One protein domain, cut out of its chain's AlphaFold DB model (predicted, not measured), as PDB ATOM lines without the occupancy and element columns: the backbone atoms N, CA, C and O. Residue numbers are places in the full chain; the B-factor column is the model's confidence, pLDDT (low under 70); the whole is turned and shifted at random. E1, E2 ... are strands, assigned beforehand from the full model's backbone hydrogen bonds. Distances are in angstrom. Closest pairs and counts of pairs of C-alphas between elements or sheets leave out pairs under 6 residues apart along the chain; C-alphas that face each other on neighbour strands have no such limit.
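Overview. This is residues 471 to 585 of the 887 residues of an uncharacterized protein of Methylophaga sp (UniProt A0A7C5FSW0). What shape does the chain make? It is wound in stacked turns, a short solenoid of roughly triangular cross-section, with E1 and E2 at one end of the stack and E10 and E11 at the other. The bent strands E3, E5 and E7 each make two sides of a turn, and E2, E4, E6, E8 and E11 stack as the third side. What is it made of? The printed part has 115 residues with eleven named strands, E1 to E11 in order, and no named helix: the class is all strand. Both sheets are parallel, one branched, the other in the order E2 E4 E6 E8 E11; the whole is compact, with a radius of gyration of the C-alphas of 13.0 A and spans of 35 by 30 by 24 A.

Arrangement. How is the branched sheet joined? E1, residues 477 to 482, is parallel to E3, residues 498 to 507, with N 478 and O 502 at 2.9 A. On the other side of E3 is E5, residues 523 to 534, with N 500 and O 525 at 2.8 A; then comes E7, residues 549 to 557, with N 526 and O 551 at 2.8 A. E5 lies on one side of E7, and on the other side of it are E9, residues 570 to 573, with N 572 and O 550 at 2.9 A, and E10, residues 577 to 579, with N 578 and O 555 at 2.9 A. Where do the strands turn? E3 bends by 97 degrees at residue 501, E5 by 98 degrees at 527 and E7 by 99 degrees at 553. What faces this sheet? E2, residues 486 to 488, E4, 513 to 516, E6, 539 to 542, E8, 561 to 564, and E11, 582 to 584, form the other sheet of a sandwich, two sheets face to face, 8.7 A centre to centre where they face each other. In it N 488 and O 515 are 2.9 A apart, N 514 and O 540 2.8 A, N 562 and O 539 2.8 A, and N 584 and O 563 2.9 A. Between the sheets, the closest C-alphas of E3 and E6 are those of Ser 507 and Leu 539, 5.4 A.

Along the chain. Where do the first and last strands lie? E1 begins at C-alpha 477, (114.615, 83.552, 87.163), and E11 ends at C-alpha 584, (89.834, 80.342, 87.296). Which strands are long? From first to last C-alpha, E5 measures 24.5 A, E3 21.4 A, E7 17.4 A and E1 15.6 A.

Size, cuts and confidence. How far does it reach? The two C-alphas farthest apart, of Ala 495 and Thr 537, are 34.7 A apart. Are there cuts or long links? The printed part has no cut, and no link is long. Where is confidence low? Ser 518 is under 70; mean pLDDT of the printed part is 94.4.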
ATOM      1  N   ALA A 471     115.730  84.508  96.879       90.25
ATOM      2  CA  ALA A 471     115.099  85.793  97.199       90.25
ATOM      3  C   ALA A 471     115.921  87.047  96.828       90.25
ATOM      4  O   ALA A 471     115.413  88.169  96.895       90.25
ATOM      5  N   THR A 472     117.204  86.898  96.486       89.06
ATOM      6  CA  THR A 472     118.104  88.043  96.284       89.06
ATOM      7  C   THR A 472     117.611  88.940  95.143       89.06
ATOM      8  O   THR A 472     117.421  88.500  94.014       89.06
ATOM      9  N   ALA A 473     117.422  90.232  95.415       79.81
ATOM     10  CA  ALA A 473     116.859  91.143  94.426       79.81
ATOM     11  C   ALA A 473     117.760  91.310  93.186       79.81
ATOM     12  O   ALA A 473     118.935  91.659  93.296       79.81
ATOM     13  N   GLY A 474     117.175  91.144  91.998       79.50
ATOM     14  CA  GLY A 474     117.813  91.411  90.707       79.50
ATOM     15  C   GLY A 474     118.690  90.276  90.176       79.50
ATOM     16  O   GLY A 474     119.443  90.513  89.235       79.50
ATOM     17  N   THR A 475     118.627  89.083  90.771       77.06
ATOM     18  CA  THR A 475     119.574  88.000  90.483       77.06
ATOM     19  C   THR A 475     119.107  87.088  89.356       77.06
ATOM     20  O   THR A 475     119.720  87.112  88.293       77.06
ATOM     21  N   ASN A 476     118.035  86.315  89.548       93.56
ATOM     22  CA  ASN A 476     117.709  85.219  88.639       93.56
ATOM     23  C   ASN A 476     116.206  84.996  88.401       93.56
ATOM     24  O   ASN A 476     115.329  85.564  89.060       93.56
ATOM     25  N   THR A 477     115.925  84.149  87.416       97.50
ATOM     26  CA  THR A 477     114.615  83.552  87.163       97.50
ATOM     27  C   THR A 477     114.711  82.044  87.333       97.50
ATOM     28  O   THR A 477     115.522  81.393  86.669       97.50
ATOM     29  N   PHE A 478     113.850  81.494  88.189       98.69
ATOM     30  CA  PHE A 478     113.566  80.067  88.235       98.69
ATOM     31  C   PHE A 478     112.429  79.765  87.257       98.69
ATOM     32  O   PHE A 478     111.353  80.358  87.352       98.69
ATOM     33  N   THR A 479     112.665  78.870  86.303       98.69
ATOM     34  CA  THR A 479     111.683  78.482  85.285       98.69
ATOM     35  C   THR A 479     111.394  76.994  85.374       98.69
ATOM     36  O   THR A 479     112.316  76.190  85.273       98.69
ATOM     37  N   GLN A 480     110.125  76.610  85.488       98.75
ATOM     38  CA  GLN A 480     109.698  75.237  85.225       98.75
ATOM     39  C   GLN A 480     109.032  75.189  83.843       98.75
ATOM     40  O   GLN A 480     107.973  75.781  83.645       98.75
ATOM     41  N   SER A 481     109.674  74.535  82.875       98.12
ATOM     42  CA  SER A 481     109.310  74.550  81.452       98.12
ATOM     43  C   SER A 481     109.000  73.139  80.948       98.12
ATOM     44  O   SER A 481     109.878  72.406  80.491       98.12
ATOM     45  N   VAL A 482     107.730  72.745  80.983       98.25
ATOM     46  CA  VAL A 482     107.342  71.328  80.879       98.25
ATOM     47  C   VAL A 482     106.668  70.987  79.550       98.25
ATOM     48  O   VAL A 482     106.034  71.821  78.900       98.25
ATOM     49  N   SER A 483     106.805  69.726  79.139       97.00
ATOM     50  CA  SER A 483     106.169  69.152  77.937       97.00
ATOM     51  C   SER A 483     104.971  68.247  78.254       97.00
ATOM     52  O   SER A 483     104.197  67.872  77.369       97.00
ATOM     53  N   SER A 484     104.816  67.883  79.522       97.12
ATOM     54  CA  SER A 484     103.806  66.977  80.058       97.12
ATOM     55  C   SER A 484     103.387  67.442  81.457       97.12
ATOM     56  O   SER A 484     103.924  68.420  81.972       97.12
ATOM     57  N   ALA A 485     102.370  66.802  82.040       97.38
ATOM     58  CA  ALA A 485     101.914  67.164  83.379       97.38
ATOM     59  C   ALA A 485     102.998  66.870  84.427       97.38
ATOM     60  O   ALA A 485     103.596  65.792  84.391       97.38
ATOM     61  N   LYS A 486     103.223  67.827  85.329       97.38
ATOM     62  CA  LYS A 486     104.302  67.827  86.324       97.38
ATOM     63  C   LYS A 486     103.852  68.480  87.630       97.38
ATOM     64  O   LYS A 486     102.786  69.092  87.688       97.38
ATOM     65  N   ASN A 487     104.659  68.344  88.669       95.81
ATOM     66  CA  ASN A 487     104.411  68.856  90.006       95.81
ATOM     67  C   ASN A 487     105.402  69.960  90.379       95.81
ATOM     68  O   ASN A 487     106.536  69.996  89.892       95.81
ATOM     69  N   PHE A 488     104.979  70.848  91.277       96.88
ATOM     70  CA  PHE A 488     105.825  71.894  91.836       96.88
ATOM     71  C   PHE A 488     105.557  72.103  93.327       96.88
ATOM     72  O   PHE A 488     104.408  72.206  93.758       96.88
ATOM     73  N   GLY A 489     106.613  72.231  94.121       93.88
ATOM     74  CA  GLY A 489     106.531  72.554  95.545       93.88
ATOM     75  C   GLY A 489     106.740  71.344  96.453       93.88
ATOM     76  O   GLY A 489     106.832  70.198  96.007       93.88
ATOM     77  N   THR A 490     106.788  71.590  97.763       91.00
ATOM     78  CA  THR A 490     106.993  70.516  98.746       91.00
ATOM     79  C   THR A 490     105.783  69.568  98.804       91.00
ATOM     80  O   THR A 490     104.638  70.004  98.942       91.00
ATOM     81  N   ASN A 491     106.038  68.261  98.689       86.06
ATOM     82  CA  ASN A 491     105.044  67.172  98.709       86.06
ATOM     83  C   ASN A 491     105.011  66.398 100.042       86.06
ATOM     84  O   ASN A 491     104.375  65.346 100.134       86.06
ATOM     85  N   LEU A 492     105.648  66.945 101.080       86.62
ATOM     86  CA  LEU A 492     105.646  66.469 102.465       86.62
ATOM     87  C   LEU A 492     105.062  67.549 103.375       86.62
ATOM     88  O   LEU A 492     105.288  68.721 103.100       86.62
ATOM     89  N   ALA A 493     104.424  67.165 104.488       83.38
ATOM     90  CA  ALA A 493     103.912  68.063 105.536       83.38
ATOM     91  C   ALA A 493     105.026  68.842 106.259       83.38
ATOM     92  O   ALA A 493     105.360  68.590 107.416       83.38
ATOM     93  N   SER A 494     105.611  69.775 105.524       82.00
ATOM     94  CA  SER A 494     106.750  70.601 105.870       82.00
ATOM     95  C   SER A 494     106.349  72.065 105.747       82.00
ATOM     96  O   SER A 494     105.804  72.476 104.720       82.00
ATOM     97  N   ALA A 495     106.652  72.845 106.783       86.12
ATOM     98  CA  ALA A 495     106.472  74.296 106.823       86.12
ATOM     99  C   ALA A 495     107.674  75.047 106.222       86.12
ATOM    100  O   ALA A 495     108.000  76.139 106.663       86.12
ATOM    101  N   VAL A 496     108.394  74.408 105.294       90.56
ATOM    102  CA  VAL A 496     109.493  75.039 104.562       90.56
ATOM    103  C   VAL A 496     108.900  75.846 103.417       90.56
ATOM    104  O   VAL A 496     108.242  75.276 102.538       90.56
ATOM    105  N   ASP A 497     109.158  77.145 103.450       93.81
ATOM    106  CA  ASP A 497     108.796  78.087 102.398       93.81
ATOM    107  C   ASP A 497     109.813  77.988 101.262       93.81
ATOM    108  O   ASP A 497     111.010  77.791 101.494       93.81
ATOM    109  N   TRP A 498     109.338  78.094 100.024       96.81
ATOM    110  CA  TRP A 498     110.210  78.228  98.861       96.81
ATOM    111  C   TRP A 498     110.075  79.636  98.306       96.81
ATOM    112  O   TRP A 498     108.989  80.048  97.901       96.81
ATOM    113  N   VAL A 499     111.196  80.352  98.279       97.56
ATOM    114  CA  VAL A 499     111.252  81.776  97.956       97.56
ATOM    115  C   VAL A 499     111.973  81.985  96.632       97.56
ATOM    116  O   VAL A 499     113.047  81.432  96.386       97.56
ATOM    117  N   PHE A 500     111.408  82.833  95.781       98.25
ATOM    118  CA  PHE A 500     111.923  83.149  94.456       98.25
ATOM    119  C   PHE A 500     111.981  84.661  94.233       98.25
ATOM    120  O   PHE A 500     111.120  85.416  94.690       98.25
ATOM    121  N   TYR A 501     112.970  85.126  93.469       97.56
ATOM    122  CA  TYR A 501     112.958  86.483  92.933       97.56
ATOM    123  C   TYR A 501     111.992  86.564  91.748       97.56
ATOM    124  O   TYR A 501     110.945  87.206  91.840       97.56
ATOM    125  N   ASN A 502     112.278  85.840  90.661       98.25
ATOM    126  CA  ASN A 502     111.298  85.581  89.604       98.25
ATOM    127  C   ASN A 502     110.996  84.083  89.518       98.25
ATOM    128  O   ASN A 502     111.921  83.271  89.473       98.25
ATOM    129  N   LEU A 503     109.714  83.742  89.409       98.69
ATOM    130  CA  LEU A 503     109.225  82.388  89.170       98.69
ATOM    131  C   LEU A 503     108.398  82.376  87.883       98.69
ATOM    132  O   LEU A 503     107.449  83.147  87.733       98.69
ATOM    133  N   THR A 504     108.777  81.519  86.939       98.69
ATOM    134  CA  THR A 504     108.070  81.339  85.669       98.69
ATOM    135  C   THR A 504     107.649  79.890  85.487       98.69
ATOM    136  O   THR A 504     108.464  78.979  85.605       98.69
ATOM    137  N   PHE A 505     106.386  79.686  85.139       98.81
ATOM    138  CA  PHE A 505     105.876  78.412  84.652       98.81
ATOM    139  C   PHE A 505     105.641  78.518  83.149       98.81
ATOM    140  O   PHE A 505     104.990  79.460  82.698       98.81
ATOM    141  N   ASP A 506     106.162  77.568  82.378       98.31
ATOM    142  CA  ASP A 506     106.084  77.567  80.919       98.31
ATOM    143  C   ASP A 506     105.665  76.201  80.363       98.31
ATOM    144  O   ASP A 506     106.025  75.146  80.890       98.31
ATOM    145  N   SER A 507     104.927  76.221  79.252       97.69
ATOM    146  CA  SER A 507     104.761  75.043  78.398       97.69
ATOM    147  C   SER A 507     105.740  75.099  77.227       97.69
ATOM    148  O   SER A 507     105.604  75.944  76.337       97.69
ATOM    149  N   SER A 508     106.664  74.135  77.177       96.31
ATOM    150  CA  SER A 508     107.586  73.951  76.047       96.31
ATOM    151  C   SER A 508     106.959  73.160  74.897       96.31
ATOM    152  O   SER A 508     107.356  73.302  73.741       96.31
ATOM    153  N   SER A 509     105.966  72.314  75.190       94.88
ATOM    154  CA  SER A 509     105.167  71.595  74.194       94.88
ATOM    155  C   SER A 509     103.846  71.085  74.791       94.88
ATOM    156  O   SER A 509     103.686  71.016  76.006       94.88
ATOM    157  N   GLY A 510     102.880  70.733  73.934       94.56
ATOM    158  CA  GLY A 510     101.594  70.168  74.357       94.56
ATOM    159  C   GLY A 510     100.684  71.146  75.110       94.56
ATOM    160  O   GLY A 510     100.707  72.350  74.847       94.56
ATOM    161  N   THR A 511      99.854  70.581  75.994       97.19
ATOM    162  CA  THR A 511      98.900  71.272  76.886       97.19
ATOM    163  C   THR A 511      99.067  70.791  78.341       97.19
ATOM    164  O   THR A 511      98.154  70.158  78.884       97.19
ATOM    165  N   PRO A 512     100.257  70.936  78.943       97.94
ATOM    166  CA  PRO A 512     100.551  70.400  80.264       97.94
ATOM    167  C   PRO A 512      99.826  71.147  81.389       97.94
ATOM    168  O   PRO A 512      99.543  72.345  81.291       97.94
ATOM    169  N   THR A 513      99.603  70.419  82.483       97.94
ATOM    170  CA  THR A 513      99.207  70.975  83.778       97.94
ATOM    171  C   THR A 513     100.370  70.833  84.749       97.94
ATOM    172  O   THR A 513     100.855  69.722  84.957       97.94
ATOM    173  N   ILE A 514     100.786  71.938  85.357       98.31
ATOM    174  CA  ILE A 514     101.682  71.933  86.510       98.31
ATOM    175  C   ILE A 514     100.806  71.999  87.756       98.31
ATOM    176  O   ILE A 514     100.002  72.917  87.889       98.31
ATOM    177  N   THR A 515     100.924  71.017  88.643       96.69
ATOM    178  CA  THR A 515     100.117  70.930  89.868       96.69
ATOM    179  C   THR A 515     100.971  71.341  91.059       96.69
ATOM    180  O   THR A 515     102.049  70.784  91.265       96.69
ATOM    181  N   ILE A 516     100.508  72.296  91.865       93.00
ATOM    182  CA  ILE A 516     101.186  72.614  93.125       93.00
ATOM    183  C   ILE A 516     100.996  71.433  94.089       93.00
ATOM    184  O   ILE A 516      99.888  70.928  94.221       93.00
ATOM    185  N   ASN A 517     102.063  70.944  94.721       84.00
ATOM    186  CA  ASN A 517     102.098  69.666  95.447       84.00
ATOM    187  C   ASN A 517     101.246  69.603  96.740       84.00
ATOM    188  O   ASN A 517     100.961  70.616  97.372       84.00
ATOM    189  N   SER A 518     100.874  68.375  97.147       69.25
ATOM    190  CA  SER A 518      99.656  68.076  97.935       69.25
ATOM    191  C   SER A 518      99.687  68.094  99.455       69.25
ATOM    192  O   SER A 518      98.621  68.118 100.069       69.25
ATOM    193  N   THR A 519     100.854  68.050 100.096       72.06
ATOM    194  CA  THR A 519     100.899  67.983 101.572       72.06
ATOM    195  C   THR A 519     101.783  69.033 102.229       72.06
ATOM    196  O   THR A 519     101.744  69.153 103.451       72.06
ATOM    197  N   GLY A 520     102.534  69.813 101.448       80.62
ATOM    198  CA  GLY A 520     103.336  70.926 101.952       80.62
ATOM    199  C   GLY A 520     102.502  71.996 102.641       80.62
ATOM    200  O   GLY A 520     101.438  72.362 102.155       80.62
ATOM    201  N   THR A 521     103.001  72.502 103.770       84.44
ATOM    202  CA  THR A 521     102.323  73.535 104.571       84.44
ATOM    203  C   THR A 521     103.055  74.874 104.588       84.44
ATOM    204  O   THR A 521     102.548  75.798 105.213       84.44
ATOM    205  N   GLY A 522     104.248  74.971 103.991       89.00
ATOM    206  CA  GLY A 522     104.944  76.252 103.804       89.00
ATOM    207  C   GLY A 522     104.266  77.123 102.743       89.00
ATOM    208  O   GLY A 522     103.212  76.764 102.214       89.00
ATOM    209  N   GLU A 523     104.901  78.206 102.343       93.56
ATOM    210  CA  GLU A 523     104.403  79.140 101.329       93.56
ATOM    211  C   GLU A 523     105.248  79.056 100.043       93.56
ATOM    212  O   GLU A 523     106.347  78.484 100.030       93.56
ATOM    213  N   ILE A 524     104.686  79.523  98.925       96.25
ATOM    214  CA  ILE A 524     105.457  79.818  97.713       96.25
ATOM    215  C   ILE A 524     105.519  81.334  97.586       96.25
ATOM    216  O   ILE A 524     104.520  81.967  97.228       96.25
ATOM    217  N   ASP A 525     106.708  81.874  97.829       97.50
ATOM    218  CA  ASP A 525     106.937  83.309  97.902       97.50
ATOM    219  C   ASP A 525     107.647  83.792  96.643       97.50
ATOM    220  O   ASP A 525     108.696  83.269  96.258       97.50
ATOM    221  N   VAL A 526     107.114  84.823  95.989       98.38
ATOM    222  CA  VAL A 526     107.727  85.401  94.786       98.38
ATOM    223  C   VAL A 526     107.880  86.901  94.938       98.38
ATOM    224  O   VAL A 526     106.940  87.670  94.775       98.38
ATOM    225  N   THR A 527     109.102  87.349  95.190       97.31
ATOM    226  CA  THR A 527     109.386  88.735  95.588       97.31
ATOM    227  C   THR A 527     109.411  89.741  94.431       97.31
ATOM    228  O   THR A 527     109.428  90.948  94.679       97.31
ATOM    229  N   ASN A 528     109.396  89.291  93.168       97.62
ATOM    230  CA  ASN A 528     109.311  90.169  91.997       97.62
ATOM    231  C   ASN A 528     108.254  89.737  90.975       97.62
ATOM    232  O   ASN A 528     107.175  90.319  90.968       97.62
ATOM    233  N   ASN A 529     108.525  88.772  90.092       97.94
ATOM    234  CA  ASN A 529     107.574  88.387  89.041       97.94
ATOM    235  C   ASN A 529     107.186  86.914  89.145       97.94
ATOM    236  O   ASN A 529     108.035  86.041  88.976       97.94
ATOM    237  N   PHE A 530     105.894  86.659  89.326       98.69
ATOM    238  CA  PHE A 530     105.242  85.368  89.145       98.69
ATOM    239  C   PHE A 530     104.552  85.352  87.778       98.69
ATOM    240  O   PHE A 530     103.628  86.129  87.523       98.69
ATOM    241  N   SER A 531     105.047  84.522  86.861       98.56
ATOM    242  CA  SER A 531     104.629  84.540  85.456       98.56
ATOM    243  C   SER A 531     104.218  83.163  84.955       98.56
ATOM    244  O   SER A 531     104.913  82.178  85.181       98.56
ATOM    245  N   LEU A 532     103.116  83.112  84.212       98.75
ATOM    246  CA  LEU A 532     102.746  81.957  83.399       98.75
ATOM    247  C   LEU A 532     102.953  82.319  81.932       98.75
ATOM    248  O   LEU A 532     102.421  83.321  81.447       98.75
ATOM    249  N   THR A 533     103.704  81.494  81.216       98.06
ATOM    250  CA  THR A 533     103.945  81.634  79.782       98.06
ATOM    251  C   THR A 533     103.614  80.342  79.042       98.06
ATOM    252  O   THR A 533     103.409  79.278  79.623       98.06
ATOM    253  N   ASN A 534     103.474  80.450  77.728       95.38
ATOM    254  CA  ASN A 534     103.214  79.309  76.869       95.38
ATOM    255  C   ASN A 534     103.929  79.520  75.538       95.38
ATOM    256  O   ASN A 534     103.530  80.366  74.734       95.38
ATOM    257  N   ASN A 535     104.961  78.715  75.303       91.62
ATOM    258  CA  ASN A 535     105.698  78.652  74.045       91.62
ATOM    259  C   ASN A 535     105.153  77.559  73.096       91.62
ATOM    260  O   ASN A 535     105.773  77.252  72.076       91.62
ATOM    261  N   SER A 536     103.986  76.986  73.409       86.56
ATOM    262  CA  SER A 536     103.333  75.883  72.697       86.56
ATOM    263  C   SER A 536     101.833  76.149  72.453       86.56
ATOM    264  O   SER A 536     101.479  77.030  71.669       86.56
ATOM    265  N   THR A 537     100.936  75.352  73.054       92.44
ATOM    266  CA  THR A 537      99.484  75.360  72.834       92.44
ATOM    267  C   THR A 537      98.782  75.962  74.035       92.44
ATOM    268  O   THR A 537      98.087  76.960  73.859       92.44
ATOM    269  N   SER A 538      98.992  75.412  75.235       96.69
ATOM    270  CA  SER A 538      98.516  76.011  76.483       96.69
ATOM    271  C   SER A 538      99.302  75.529  77.698       96.69
ATOM    272  O   SER A 538      99.941  74.484  77.645       96.69
ATOM    273  N   LEU A 539      99.181  76.248  78.811       98.44
ATOM    274  CA  LEU A 539      99.662  75.829  80.129       98.44
ATOM    275  C   LEU A 539      98.544  76.001  81.156       98.44
ATOM    276  O   LEU A 539      97.902  77.046  81.162       98.44
ATOM    277  N   THR A 540      98.370  75.040  82.058       98.38
ATOM    278  CA  THR A 540      97.570  75.234  83.275       98.38
ATOM    279  C   THR A 540      98.472  75.135  84.499       98.38
ATOM    280  O   THR A 540      99.162  74.132  84.654       98.38
ATOM    281  N   LEU A 541      98.446  76.132  85.383       98.38
ATOM    282  CA  LEU A 541      98.955  75.992  86.749       98.38
ATOM    283  C   LEU A 541      97.772  75.724  87.680       98.38
ATOM    284  O   LEU A 541      96.881  76.565  87.798       98.38
ATOM    285  N   ASP A 542      97.757  74.554  88.308       97.44
ATOM    286  CA  ASP A 542      96.698  74.103  89.206       97.44
ATOM    287  C   ASP A 542      97.118  74.227  90.673       97.44
ATOM    288  O   ASP A 542      97.912  73.428  91.175       97.44
ATOM    289  N   ASN A 543      96.559  75.229  91.356       95.25
ATOM    290  CA  ASN A 543      96.668  75.404  92.802       95.25
ATOM    291  C   ASN A 543      95.361  75.057  93.550       95.25
ATOM    292  O   ASN A 543      95.281  75.238  94.761       95.25
ATOM    293  N   GLU A 544      94.331  74.556  92.860       93.88
ATOM    294  CA  GLU A 544      93.064  74.126  93.476       93.88
ATOM    295  C   GLU A 544      93.173  72.716  94.048       93.88
ATOM    296  O   GLU A 544      92.648  72.444  95.122       93.88
ATOM    297  N   THR A 545      93.862  71.806  93.352       87.12
ATOM    298  CA  THR A 545      93.928  70.399  93.783       87.12
ATOM    299  C   THR A 545      94.471  70.247  95.211       87.12
ATOM    300  O   THR A 545      94.082  69.316  95.917       87.12
ATOM    301  N   ASN A 546      95.348  71.161  95.636       86.25
ATOM    302  CA  ASN A 546      96.129  71.043  96.865       86.25
ATOM    303  C   ASN A 546      96.200  72.312  97.724       86.25
ATOM    304  O   ASN A 546      96.776  72.258  98.807       86.25
ATOM    305  N   ASP A 547      95.611  73.418  97.263       89.38
ATOM    306  CA  ASP A 547      95.426  74.650  98.027       89.38
ATOM    307  C   ASP A 547      96.689  75.161  98.753       89.38
ATOM    308  O   ASP A 547      96.748  75.200  99.984       89.38
ATOM    309  N   ARG A 548      97.719  75.583  98.006       91.62
ATOM    310  CA  ARG A 548      98.910  76.205  98.603       91.62
ATOM    311  C   ARG A 548      98.766  77.718  98.710       91.62
ATOM    312  O   ARG A 548      98.185  78.355  97.831       91.62
ATOM    313  N   ILE A 549      99.342  78.297  99.763       94.00
ATOM    314  CA  ILE A 549      99.484  79.751  99.879       94.00
ATOM    315  C   ILE A 549     100.449  80.242  98.798       94.00
ATOM    316  O   ILE A 549     101.556  79.718  98.664       94.00
ATOM    317  N   LEU A 550     100.003  81.243  98.039       96.56
ATOM    318  CA  LEU A 550     100.839  82.006  97.119       96.56
ATOM    319  C   LEU A 550     100.954  83.434  97.658       96.56
ATOM    320  O   LEU A 550      99.941  84.136  97.724       96.56
ATOM    321  N   ASP A 551     102.163  83.862  98.015       97.69
ATOM    322  CA  ASP A 551     102.476  85.260  98.323       97.69
ATOM    323  C   ASP A 551     103.410  85.806  97.241       97.69
ATOM    324  O   ASP A 551     104.551  85.373  97.080       97.69
ATOM    325  N   VAL A 552     102.907  86.713  96.407       98.31
ATOM    326  CA  VAL A 552     103.635  87.155  95.218       98.31
ATOM    327  C   VAL A 552     103.626  88.670  95.074       98.31
ATOM    328  O   VAL A 552     102.676  89.360  95.425       98.31
ATOM    329  N   ALA A 553     104.680  89.223  94.486       97.56
ATOM    330  CA  ALA A 553     104.737  90.634  94.153       97.56
ATOM    331  C   ALA A 553     103.912  90.921  92.894       97.56
ATOM    332  O   ALA A 553     102.803  91.432  92.986       97.56
ATOM    333  N   ASN A 554     104.403  90.592  91.702       98.25
ATOM    334  CA  ASN A 554     103.662  90.827  90.462       98.25
ATOM    335  C   ASN A 554     103.121  89.517  89.885       98.25
ATOM    336  O   ASN A 554     103.867  88.550  89.757       98.25
ATOM    337  N   VAL A 555     101.856  89.518  89.466       98.81
ATOM    338  CA  VAL A 555     101.198  88.413  88.759       98.81
ATOM    339  C   VAL A 555     101.084  88.755  87.277       98.81
ATOM    340  O   VAL A 555     100.505  89.781  86.914       98.81
ATOM    341  N   SER A 556     101.586  87.869  86.417       98.50
ATOM    342  CA  SER A 556     101.430  87.951  84.963       98.50
ATOM    343  C   SER A 556     100.940  86.620  84.395       98.50
ATOM    344  O   SER A 556     101.720  85.685  84.220       98.50
ATOM    345  N   ILE A 557      99.659  86.547  84.043       98.62
ATOM    346  CA  ILE A 557      99.069  85.381  83.372       98.62
ATOM    347  C   ILE A 557      99.141  85.625  81.862       98.62
ATOM    348  O   ILE A 557      98.466  86.508  81.334       98.62
ATOM    349  N   GLY A 558     100.005  84.894  81.159       97.88
ATOM    350  CA  GLY A 558     100.227  85.060  79.725       97.88
ATOM    351  C   GLY A 558      99.102  84.490  78.857       97.88
ATOM    352  O   GLY A 558      98.340  83.616  79.269       97.88
ATOM    353  N   ALA A 559      99.020  84.950  77.608       96.44
ATOM    354  CA  ALA A 559      98.034  84.449  76.653       96.44
ATOM    355  C   ALA A 559      98.169  82.932  76.422       96.44
ATOM    356  O   ALA A 559      99.267  82.417  76.214       96.44
ATOM    357  N   GLY A 560      97.036  82.224  76.423       95.94
ATOM    358  CA  GLY A 560      97.003  80.763  76.301       95.94
ATOM    359  C   GLY A 560      97.437  80.020  77.568       95.94
ATOM    360  O   GLY A 560      97.679  78.818  77.498       95.94
ATOM    361  N   THR A 561      97.551  80.706  78.705       98.44
ATOM    362  CA  THR A 561      97.778  80.075  80.010       98.44
ATOM    363  C   THR A 561      96.553  80.216  80.903       98.44
ATOM    364  O   THR A 561      95.783  81.161  80.745       98.44
ATOM    365  N   THR A 562      96.385  79.283  81.834       98.19
ATOM    366  CA  THR A 562      95.333  79.290  82.847       98.19
ATOM    367  C   THR A 562      95.966  79.206  84.230       98.19
ATOM    368  O   THR A 562      96.675  78.241  84.524       98.19
ATOM    369  N   LEU A 563      95.675  80.177  85.095       98.19
ATOM    370  CA  LEU A 563      95.943  80.072  86.528       98.19
ATOM    371  C   LEU A 563      94.665  79.621  87.236       98.19
ATOM    372  O   LEU A 563      93.682  80.358  87.272       98.19
ATOM    373  N   GLN A 564      94.675  78.415  87.793       97.44
ATOM    374  CA  GLN A 564      93.608  77.916  88.651       97.44
ATOM    375  C   GLN A 564      93.971  78.220  90.109       97.44
ATOM    376  O   GLN A 564      94.895  77.624  90.663       97.44
ATOM    377  N   ALA A 565      93.257  79.171  90.712       95.56
ATOM    378  CA  ALA A 565      93.452  79.569  92.100       95.56
ATOM    379  C   ALA A 565      92.920  78.522  93.082       95.56
ATOM    380  O   ALA A 565      92.064  77.711  92.736       95.56
ATOM    381  N   SER A 566      93.427  78.607  94.311       94.94
ATOM    382  CA  SER A 566      92.999  77.804  95.451       94.94
ATOM    383  C   SER A 566      91.615  78.215  95.964       94.94
ATOM    384  O   SER A 566      91.251  79.395  95.971       94.94
ATOM    385  N   SER A 567      90.861  77.243  96.475       95.00
ATOM    386  CA  SER A 567      89.571  77.458  97.128       95.00
ATOM    387  C   SER A 567      89.676  77.742  98.622       95.00
ATOM    388  O   SER A 567      88.723  78.289  99.190       95.00
ATOM    389  N   THR A 568      90.791  77.377  99.264       93.06
ATOM    390  CA  THR A 568      90.941  77.457 100.727       93.06
ATOM    391  C   THR A 568      92.180  78.211 101.218       93.06
ATOM    392  O   THR A 568      92.133  78.758 102.323       93.06
ATOM    393  N   ALA A 569      93.248  78.295 100.425       93.19
ATOM    394  CA  ALA A 569      94.471  79.008 100.776       93.19
ATOM    395  C   ALA A 569      94.442  80.483 100.358       93.19
ATOM    396  O   ALA A 569      93.669  80.908  99.496       93.19
ATOM    397  N   ALA A 570      95.290  81.277 101.012       93.25
ATOM    398  CA  ALA A 570      95.450  82.689 100.703       93.25
ATOM    399  C   ALA A 570      96.214  82.884  99.387       93.25
ATOM    400  O   ALA A 570      97.170  82.163  99.099       93.25
ATOM    401  N   PHE A 571      95.807  83.896  98.621       97.69
ATOM    402  CA  PHE A 571      96.560  84.400  97.482       97.69
ATOM    403  C   PHE A 571      96.801  85.900  97.677       97.69
ATOM    404  O   PHE A 571      95.910  86.721  97.430       97.69
ATOM    405  N   ASN A 572      97.992  86.245  98.161       98.25
ATOM    406  CA  ASN A 572      98.397  87.618  98.443       98.25
ATOM    407  C   ASN A 572      99.209  88.171  97.274       98.25
ATOM    408  O   ASN A 572     100.031  87.471  96.681       98.25
ATOM    409  N   VAL A 573      98.925  89.417  96.907       98.62
ATOM    410  CA  VAL A 573      99.561  90.094  95.784       98.62
ATOM    411  C   VAL A 573      99.965  91.489  96.227       98.62
ATOM    412  O   VAL A 573      99.105  92.362  96.374       98.62
ATOM    413  N   SER A 574     101.268  91.719  96.372       97.94
ATOM    414  CA  SER A 574     101.811  92.987  96.882       97.94
ATOM    415  C   SER A 574     102.170  93.999  95.780       97.94
ATOM    416  O   SER A 574     102.399  95.182  96.048       97.94
ATOM    417  N   GLY A 575     102.179  93.564  94.520       97.88
ATOM    418  CA  GLY A 575     102.486  94.340  93.313       97.88
ATOM    419  C   GLY A 575     101.368  94.286  92.262       97.88
ATOM    420  O   GLY A 575     100.186  94.280  92.593       97.88
ATOM    421  N   ASN A 576     101.710  94.349  90.974       98.31
ATOM    422  CA  ASN A 576     100.713  94.482  89.904       98.31
ATOM    423  C   ASN A 576     100.064  93.147  89.518       98.31
ATOM    424  O   ASN A 576     100.709  92.104  89.543       98.31
ATOM    425  N   TRP A 577      98.816  93.213  89.059       98.62
ATOM    426  CA  TRP A 577      98.081  92.091  88.479       98.62
ATOM    427  C   TRP A 577      97.810  92.338  86.993       98.62
ATOM    428  O   TRP A 577      97.166  93.324  86.613       98.62
ATOM    429  N   ALA A 578      98.253  91.421  86.139       98.50
ATOM    430  CA  ALA A 578      97.950  91.412  84.714       98.50
ATOM    431  C   ALA A 578      97.447  90.029  84.282       98.50
ATOM    432  O   ALA A 578      98.186  89.047  84.355       98.50
ATOM    433  N   ASN A 579      96.200  89.959  83.804       98.12
ATOM    434  CA  ASN A 579      95.640  88.739  83.222       98.12
ATOM    435  C   ASN A 579      95.445  88.864  81.703       98.12
ATOM    436  O   ASN A 579      94.482  89.461  81.228       98.12
ATOM    437  N   ASN A 580      96.350  88.284  80.925       97.06
ATOM    438  CA  ASN A 580      96.245  88.178  79.471       97.06
ATOM    439  C   ASN A 580      95.876  86.754  79.006       97.06
ATOM    440  O   ASN A 580      95.775  86.539  77.794       97.06
ATOM    441  N   GLY A 581      95.717  85.810  79.937       96.38
ATOM    442  CA  GLY A 581      95.230  84.447  79.727       96.38
ATOM    443  C   GLY A 581      93.877  84.248  80.409       96.38
ATOM    444  O   GLY A 581      93.036  85.137  80.322       96.38
ATOM    445  N   ASP A 582      93.712  83.103  81.075       96.94
ATOM    446  CA  ASP A 582      92.523  82.753  81.854       96.94
ATOM    447  C   ASP A 582      92.859  82.681  83.360       96.94
ATOM    448  O   ASP A 582      93.903  82.148  83.758       96.94
ATOM    449  N   PHE A 583      91.950  83.151  84.216       97.62
ATOM    450  CA  PHE A 583      92.042  83.022  85.675       97.62
ATOM    451  C   PHE A 583      90.795  82.333  86.240       97.62
ATOM    452  O   PHE A 583      89.725  82.934  86.342       97.62
ATOM    453  N   THR A 584      90.934  81.073  86.654       96.00
ATOM    454  CA  THR A 584      89.834  80.342  87.296       96.00
ATOM    455  C   THR A 584      89.884  80.563  88.803       96.00
ATOM    456  O   THR A 584      90.870  80.241  89.462       96.00
ATOM    457  N   ASP A 585      88.799  81.103  89.346       90.19
ATOM    458  CA  ASP A 585      88.754  81.776  90.642       90.19
ATOM    459  C   ASP A 585      88.679  80.865  91.874       90.19
ATOM    460  O   ASP A 585      88.979  81.318  92.983       90.19
TER     461      ASP A 585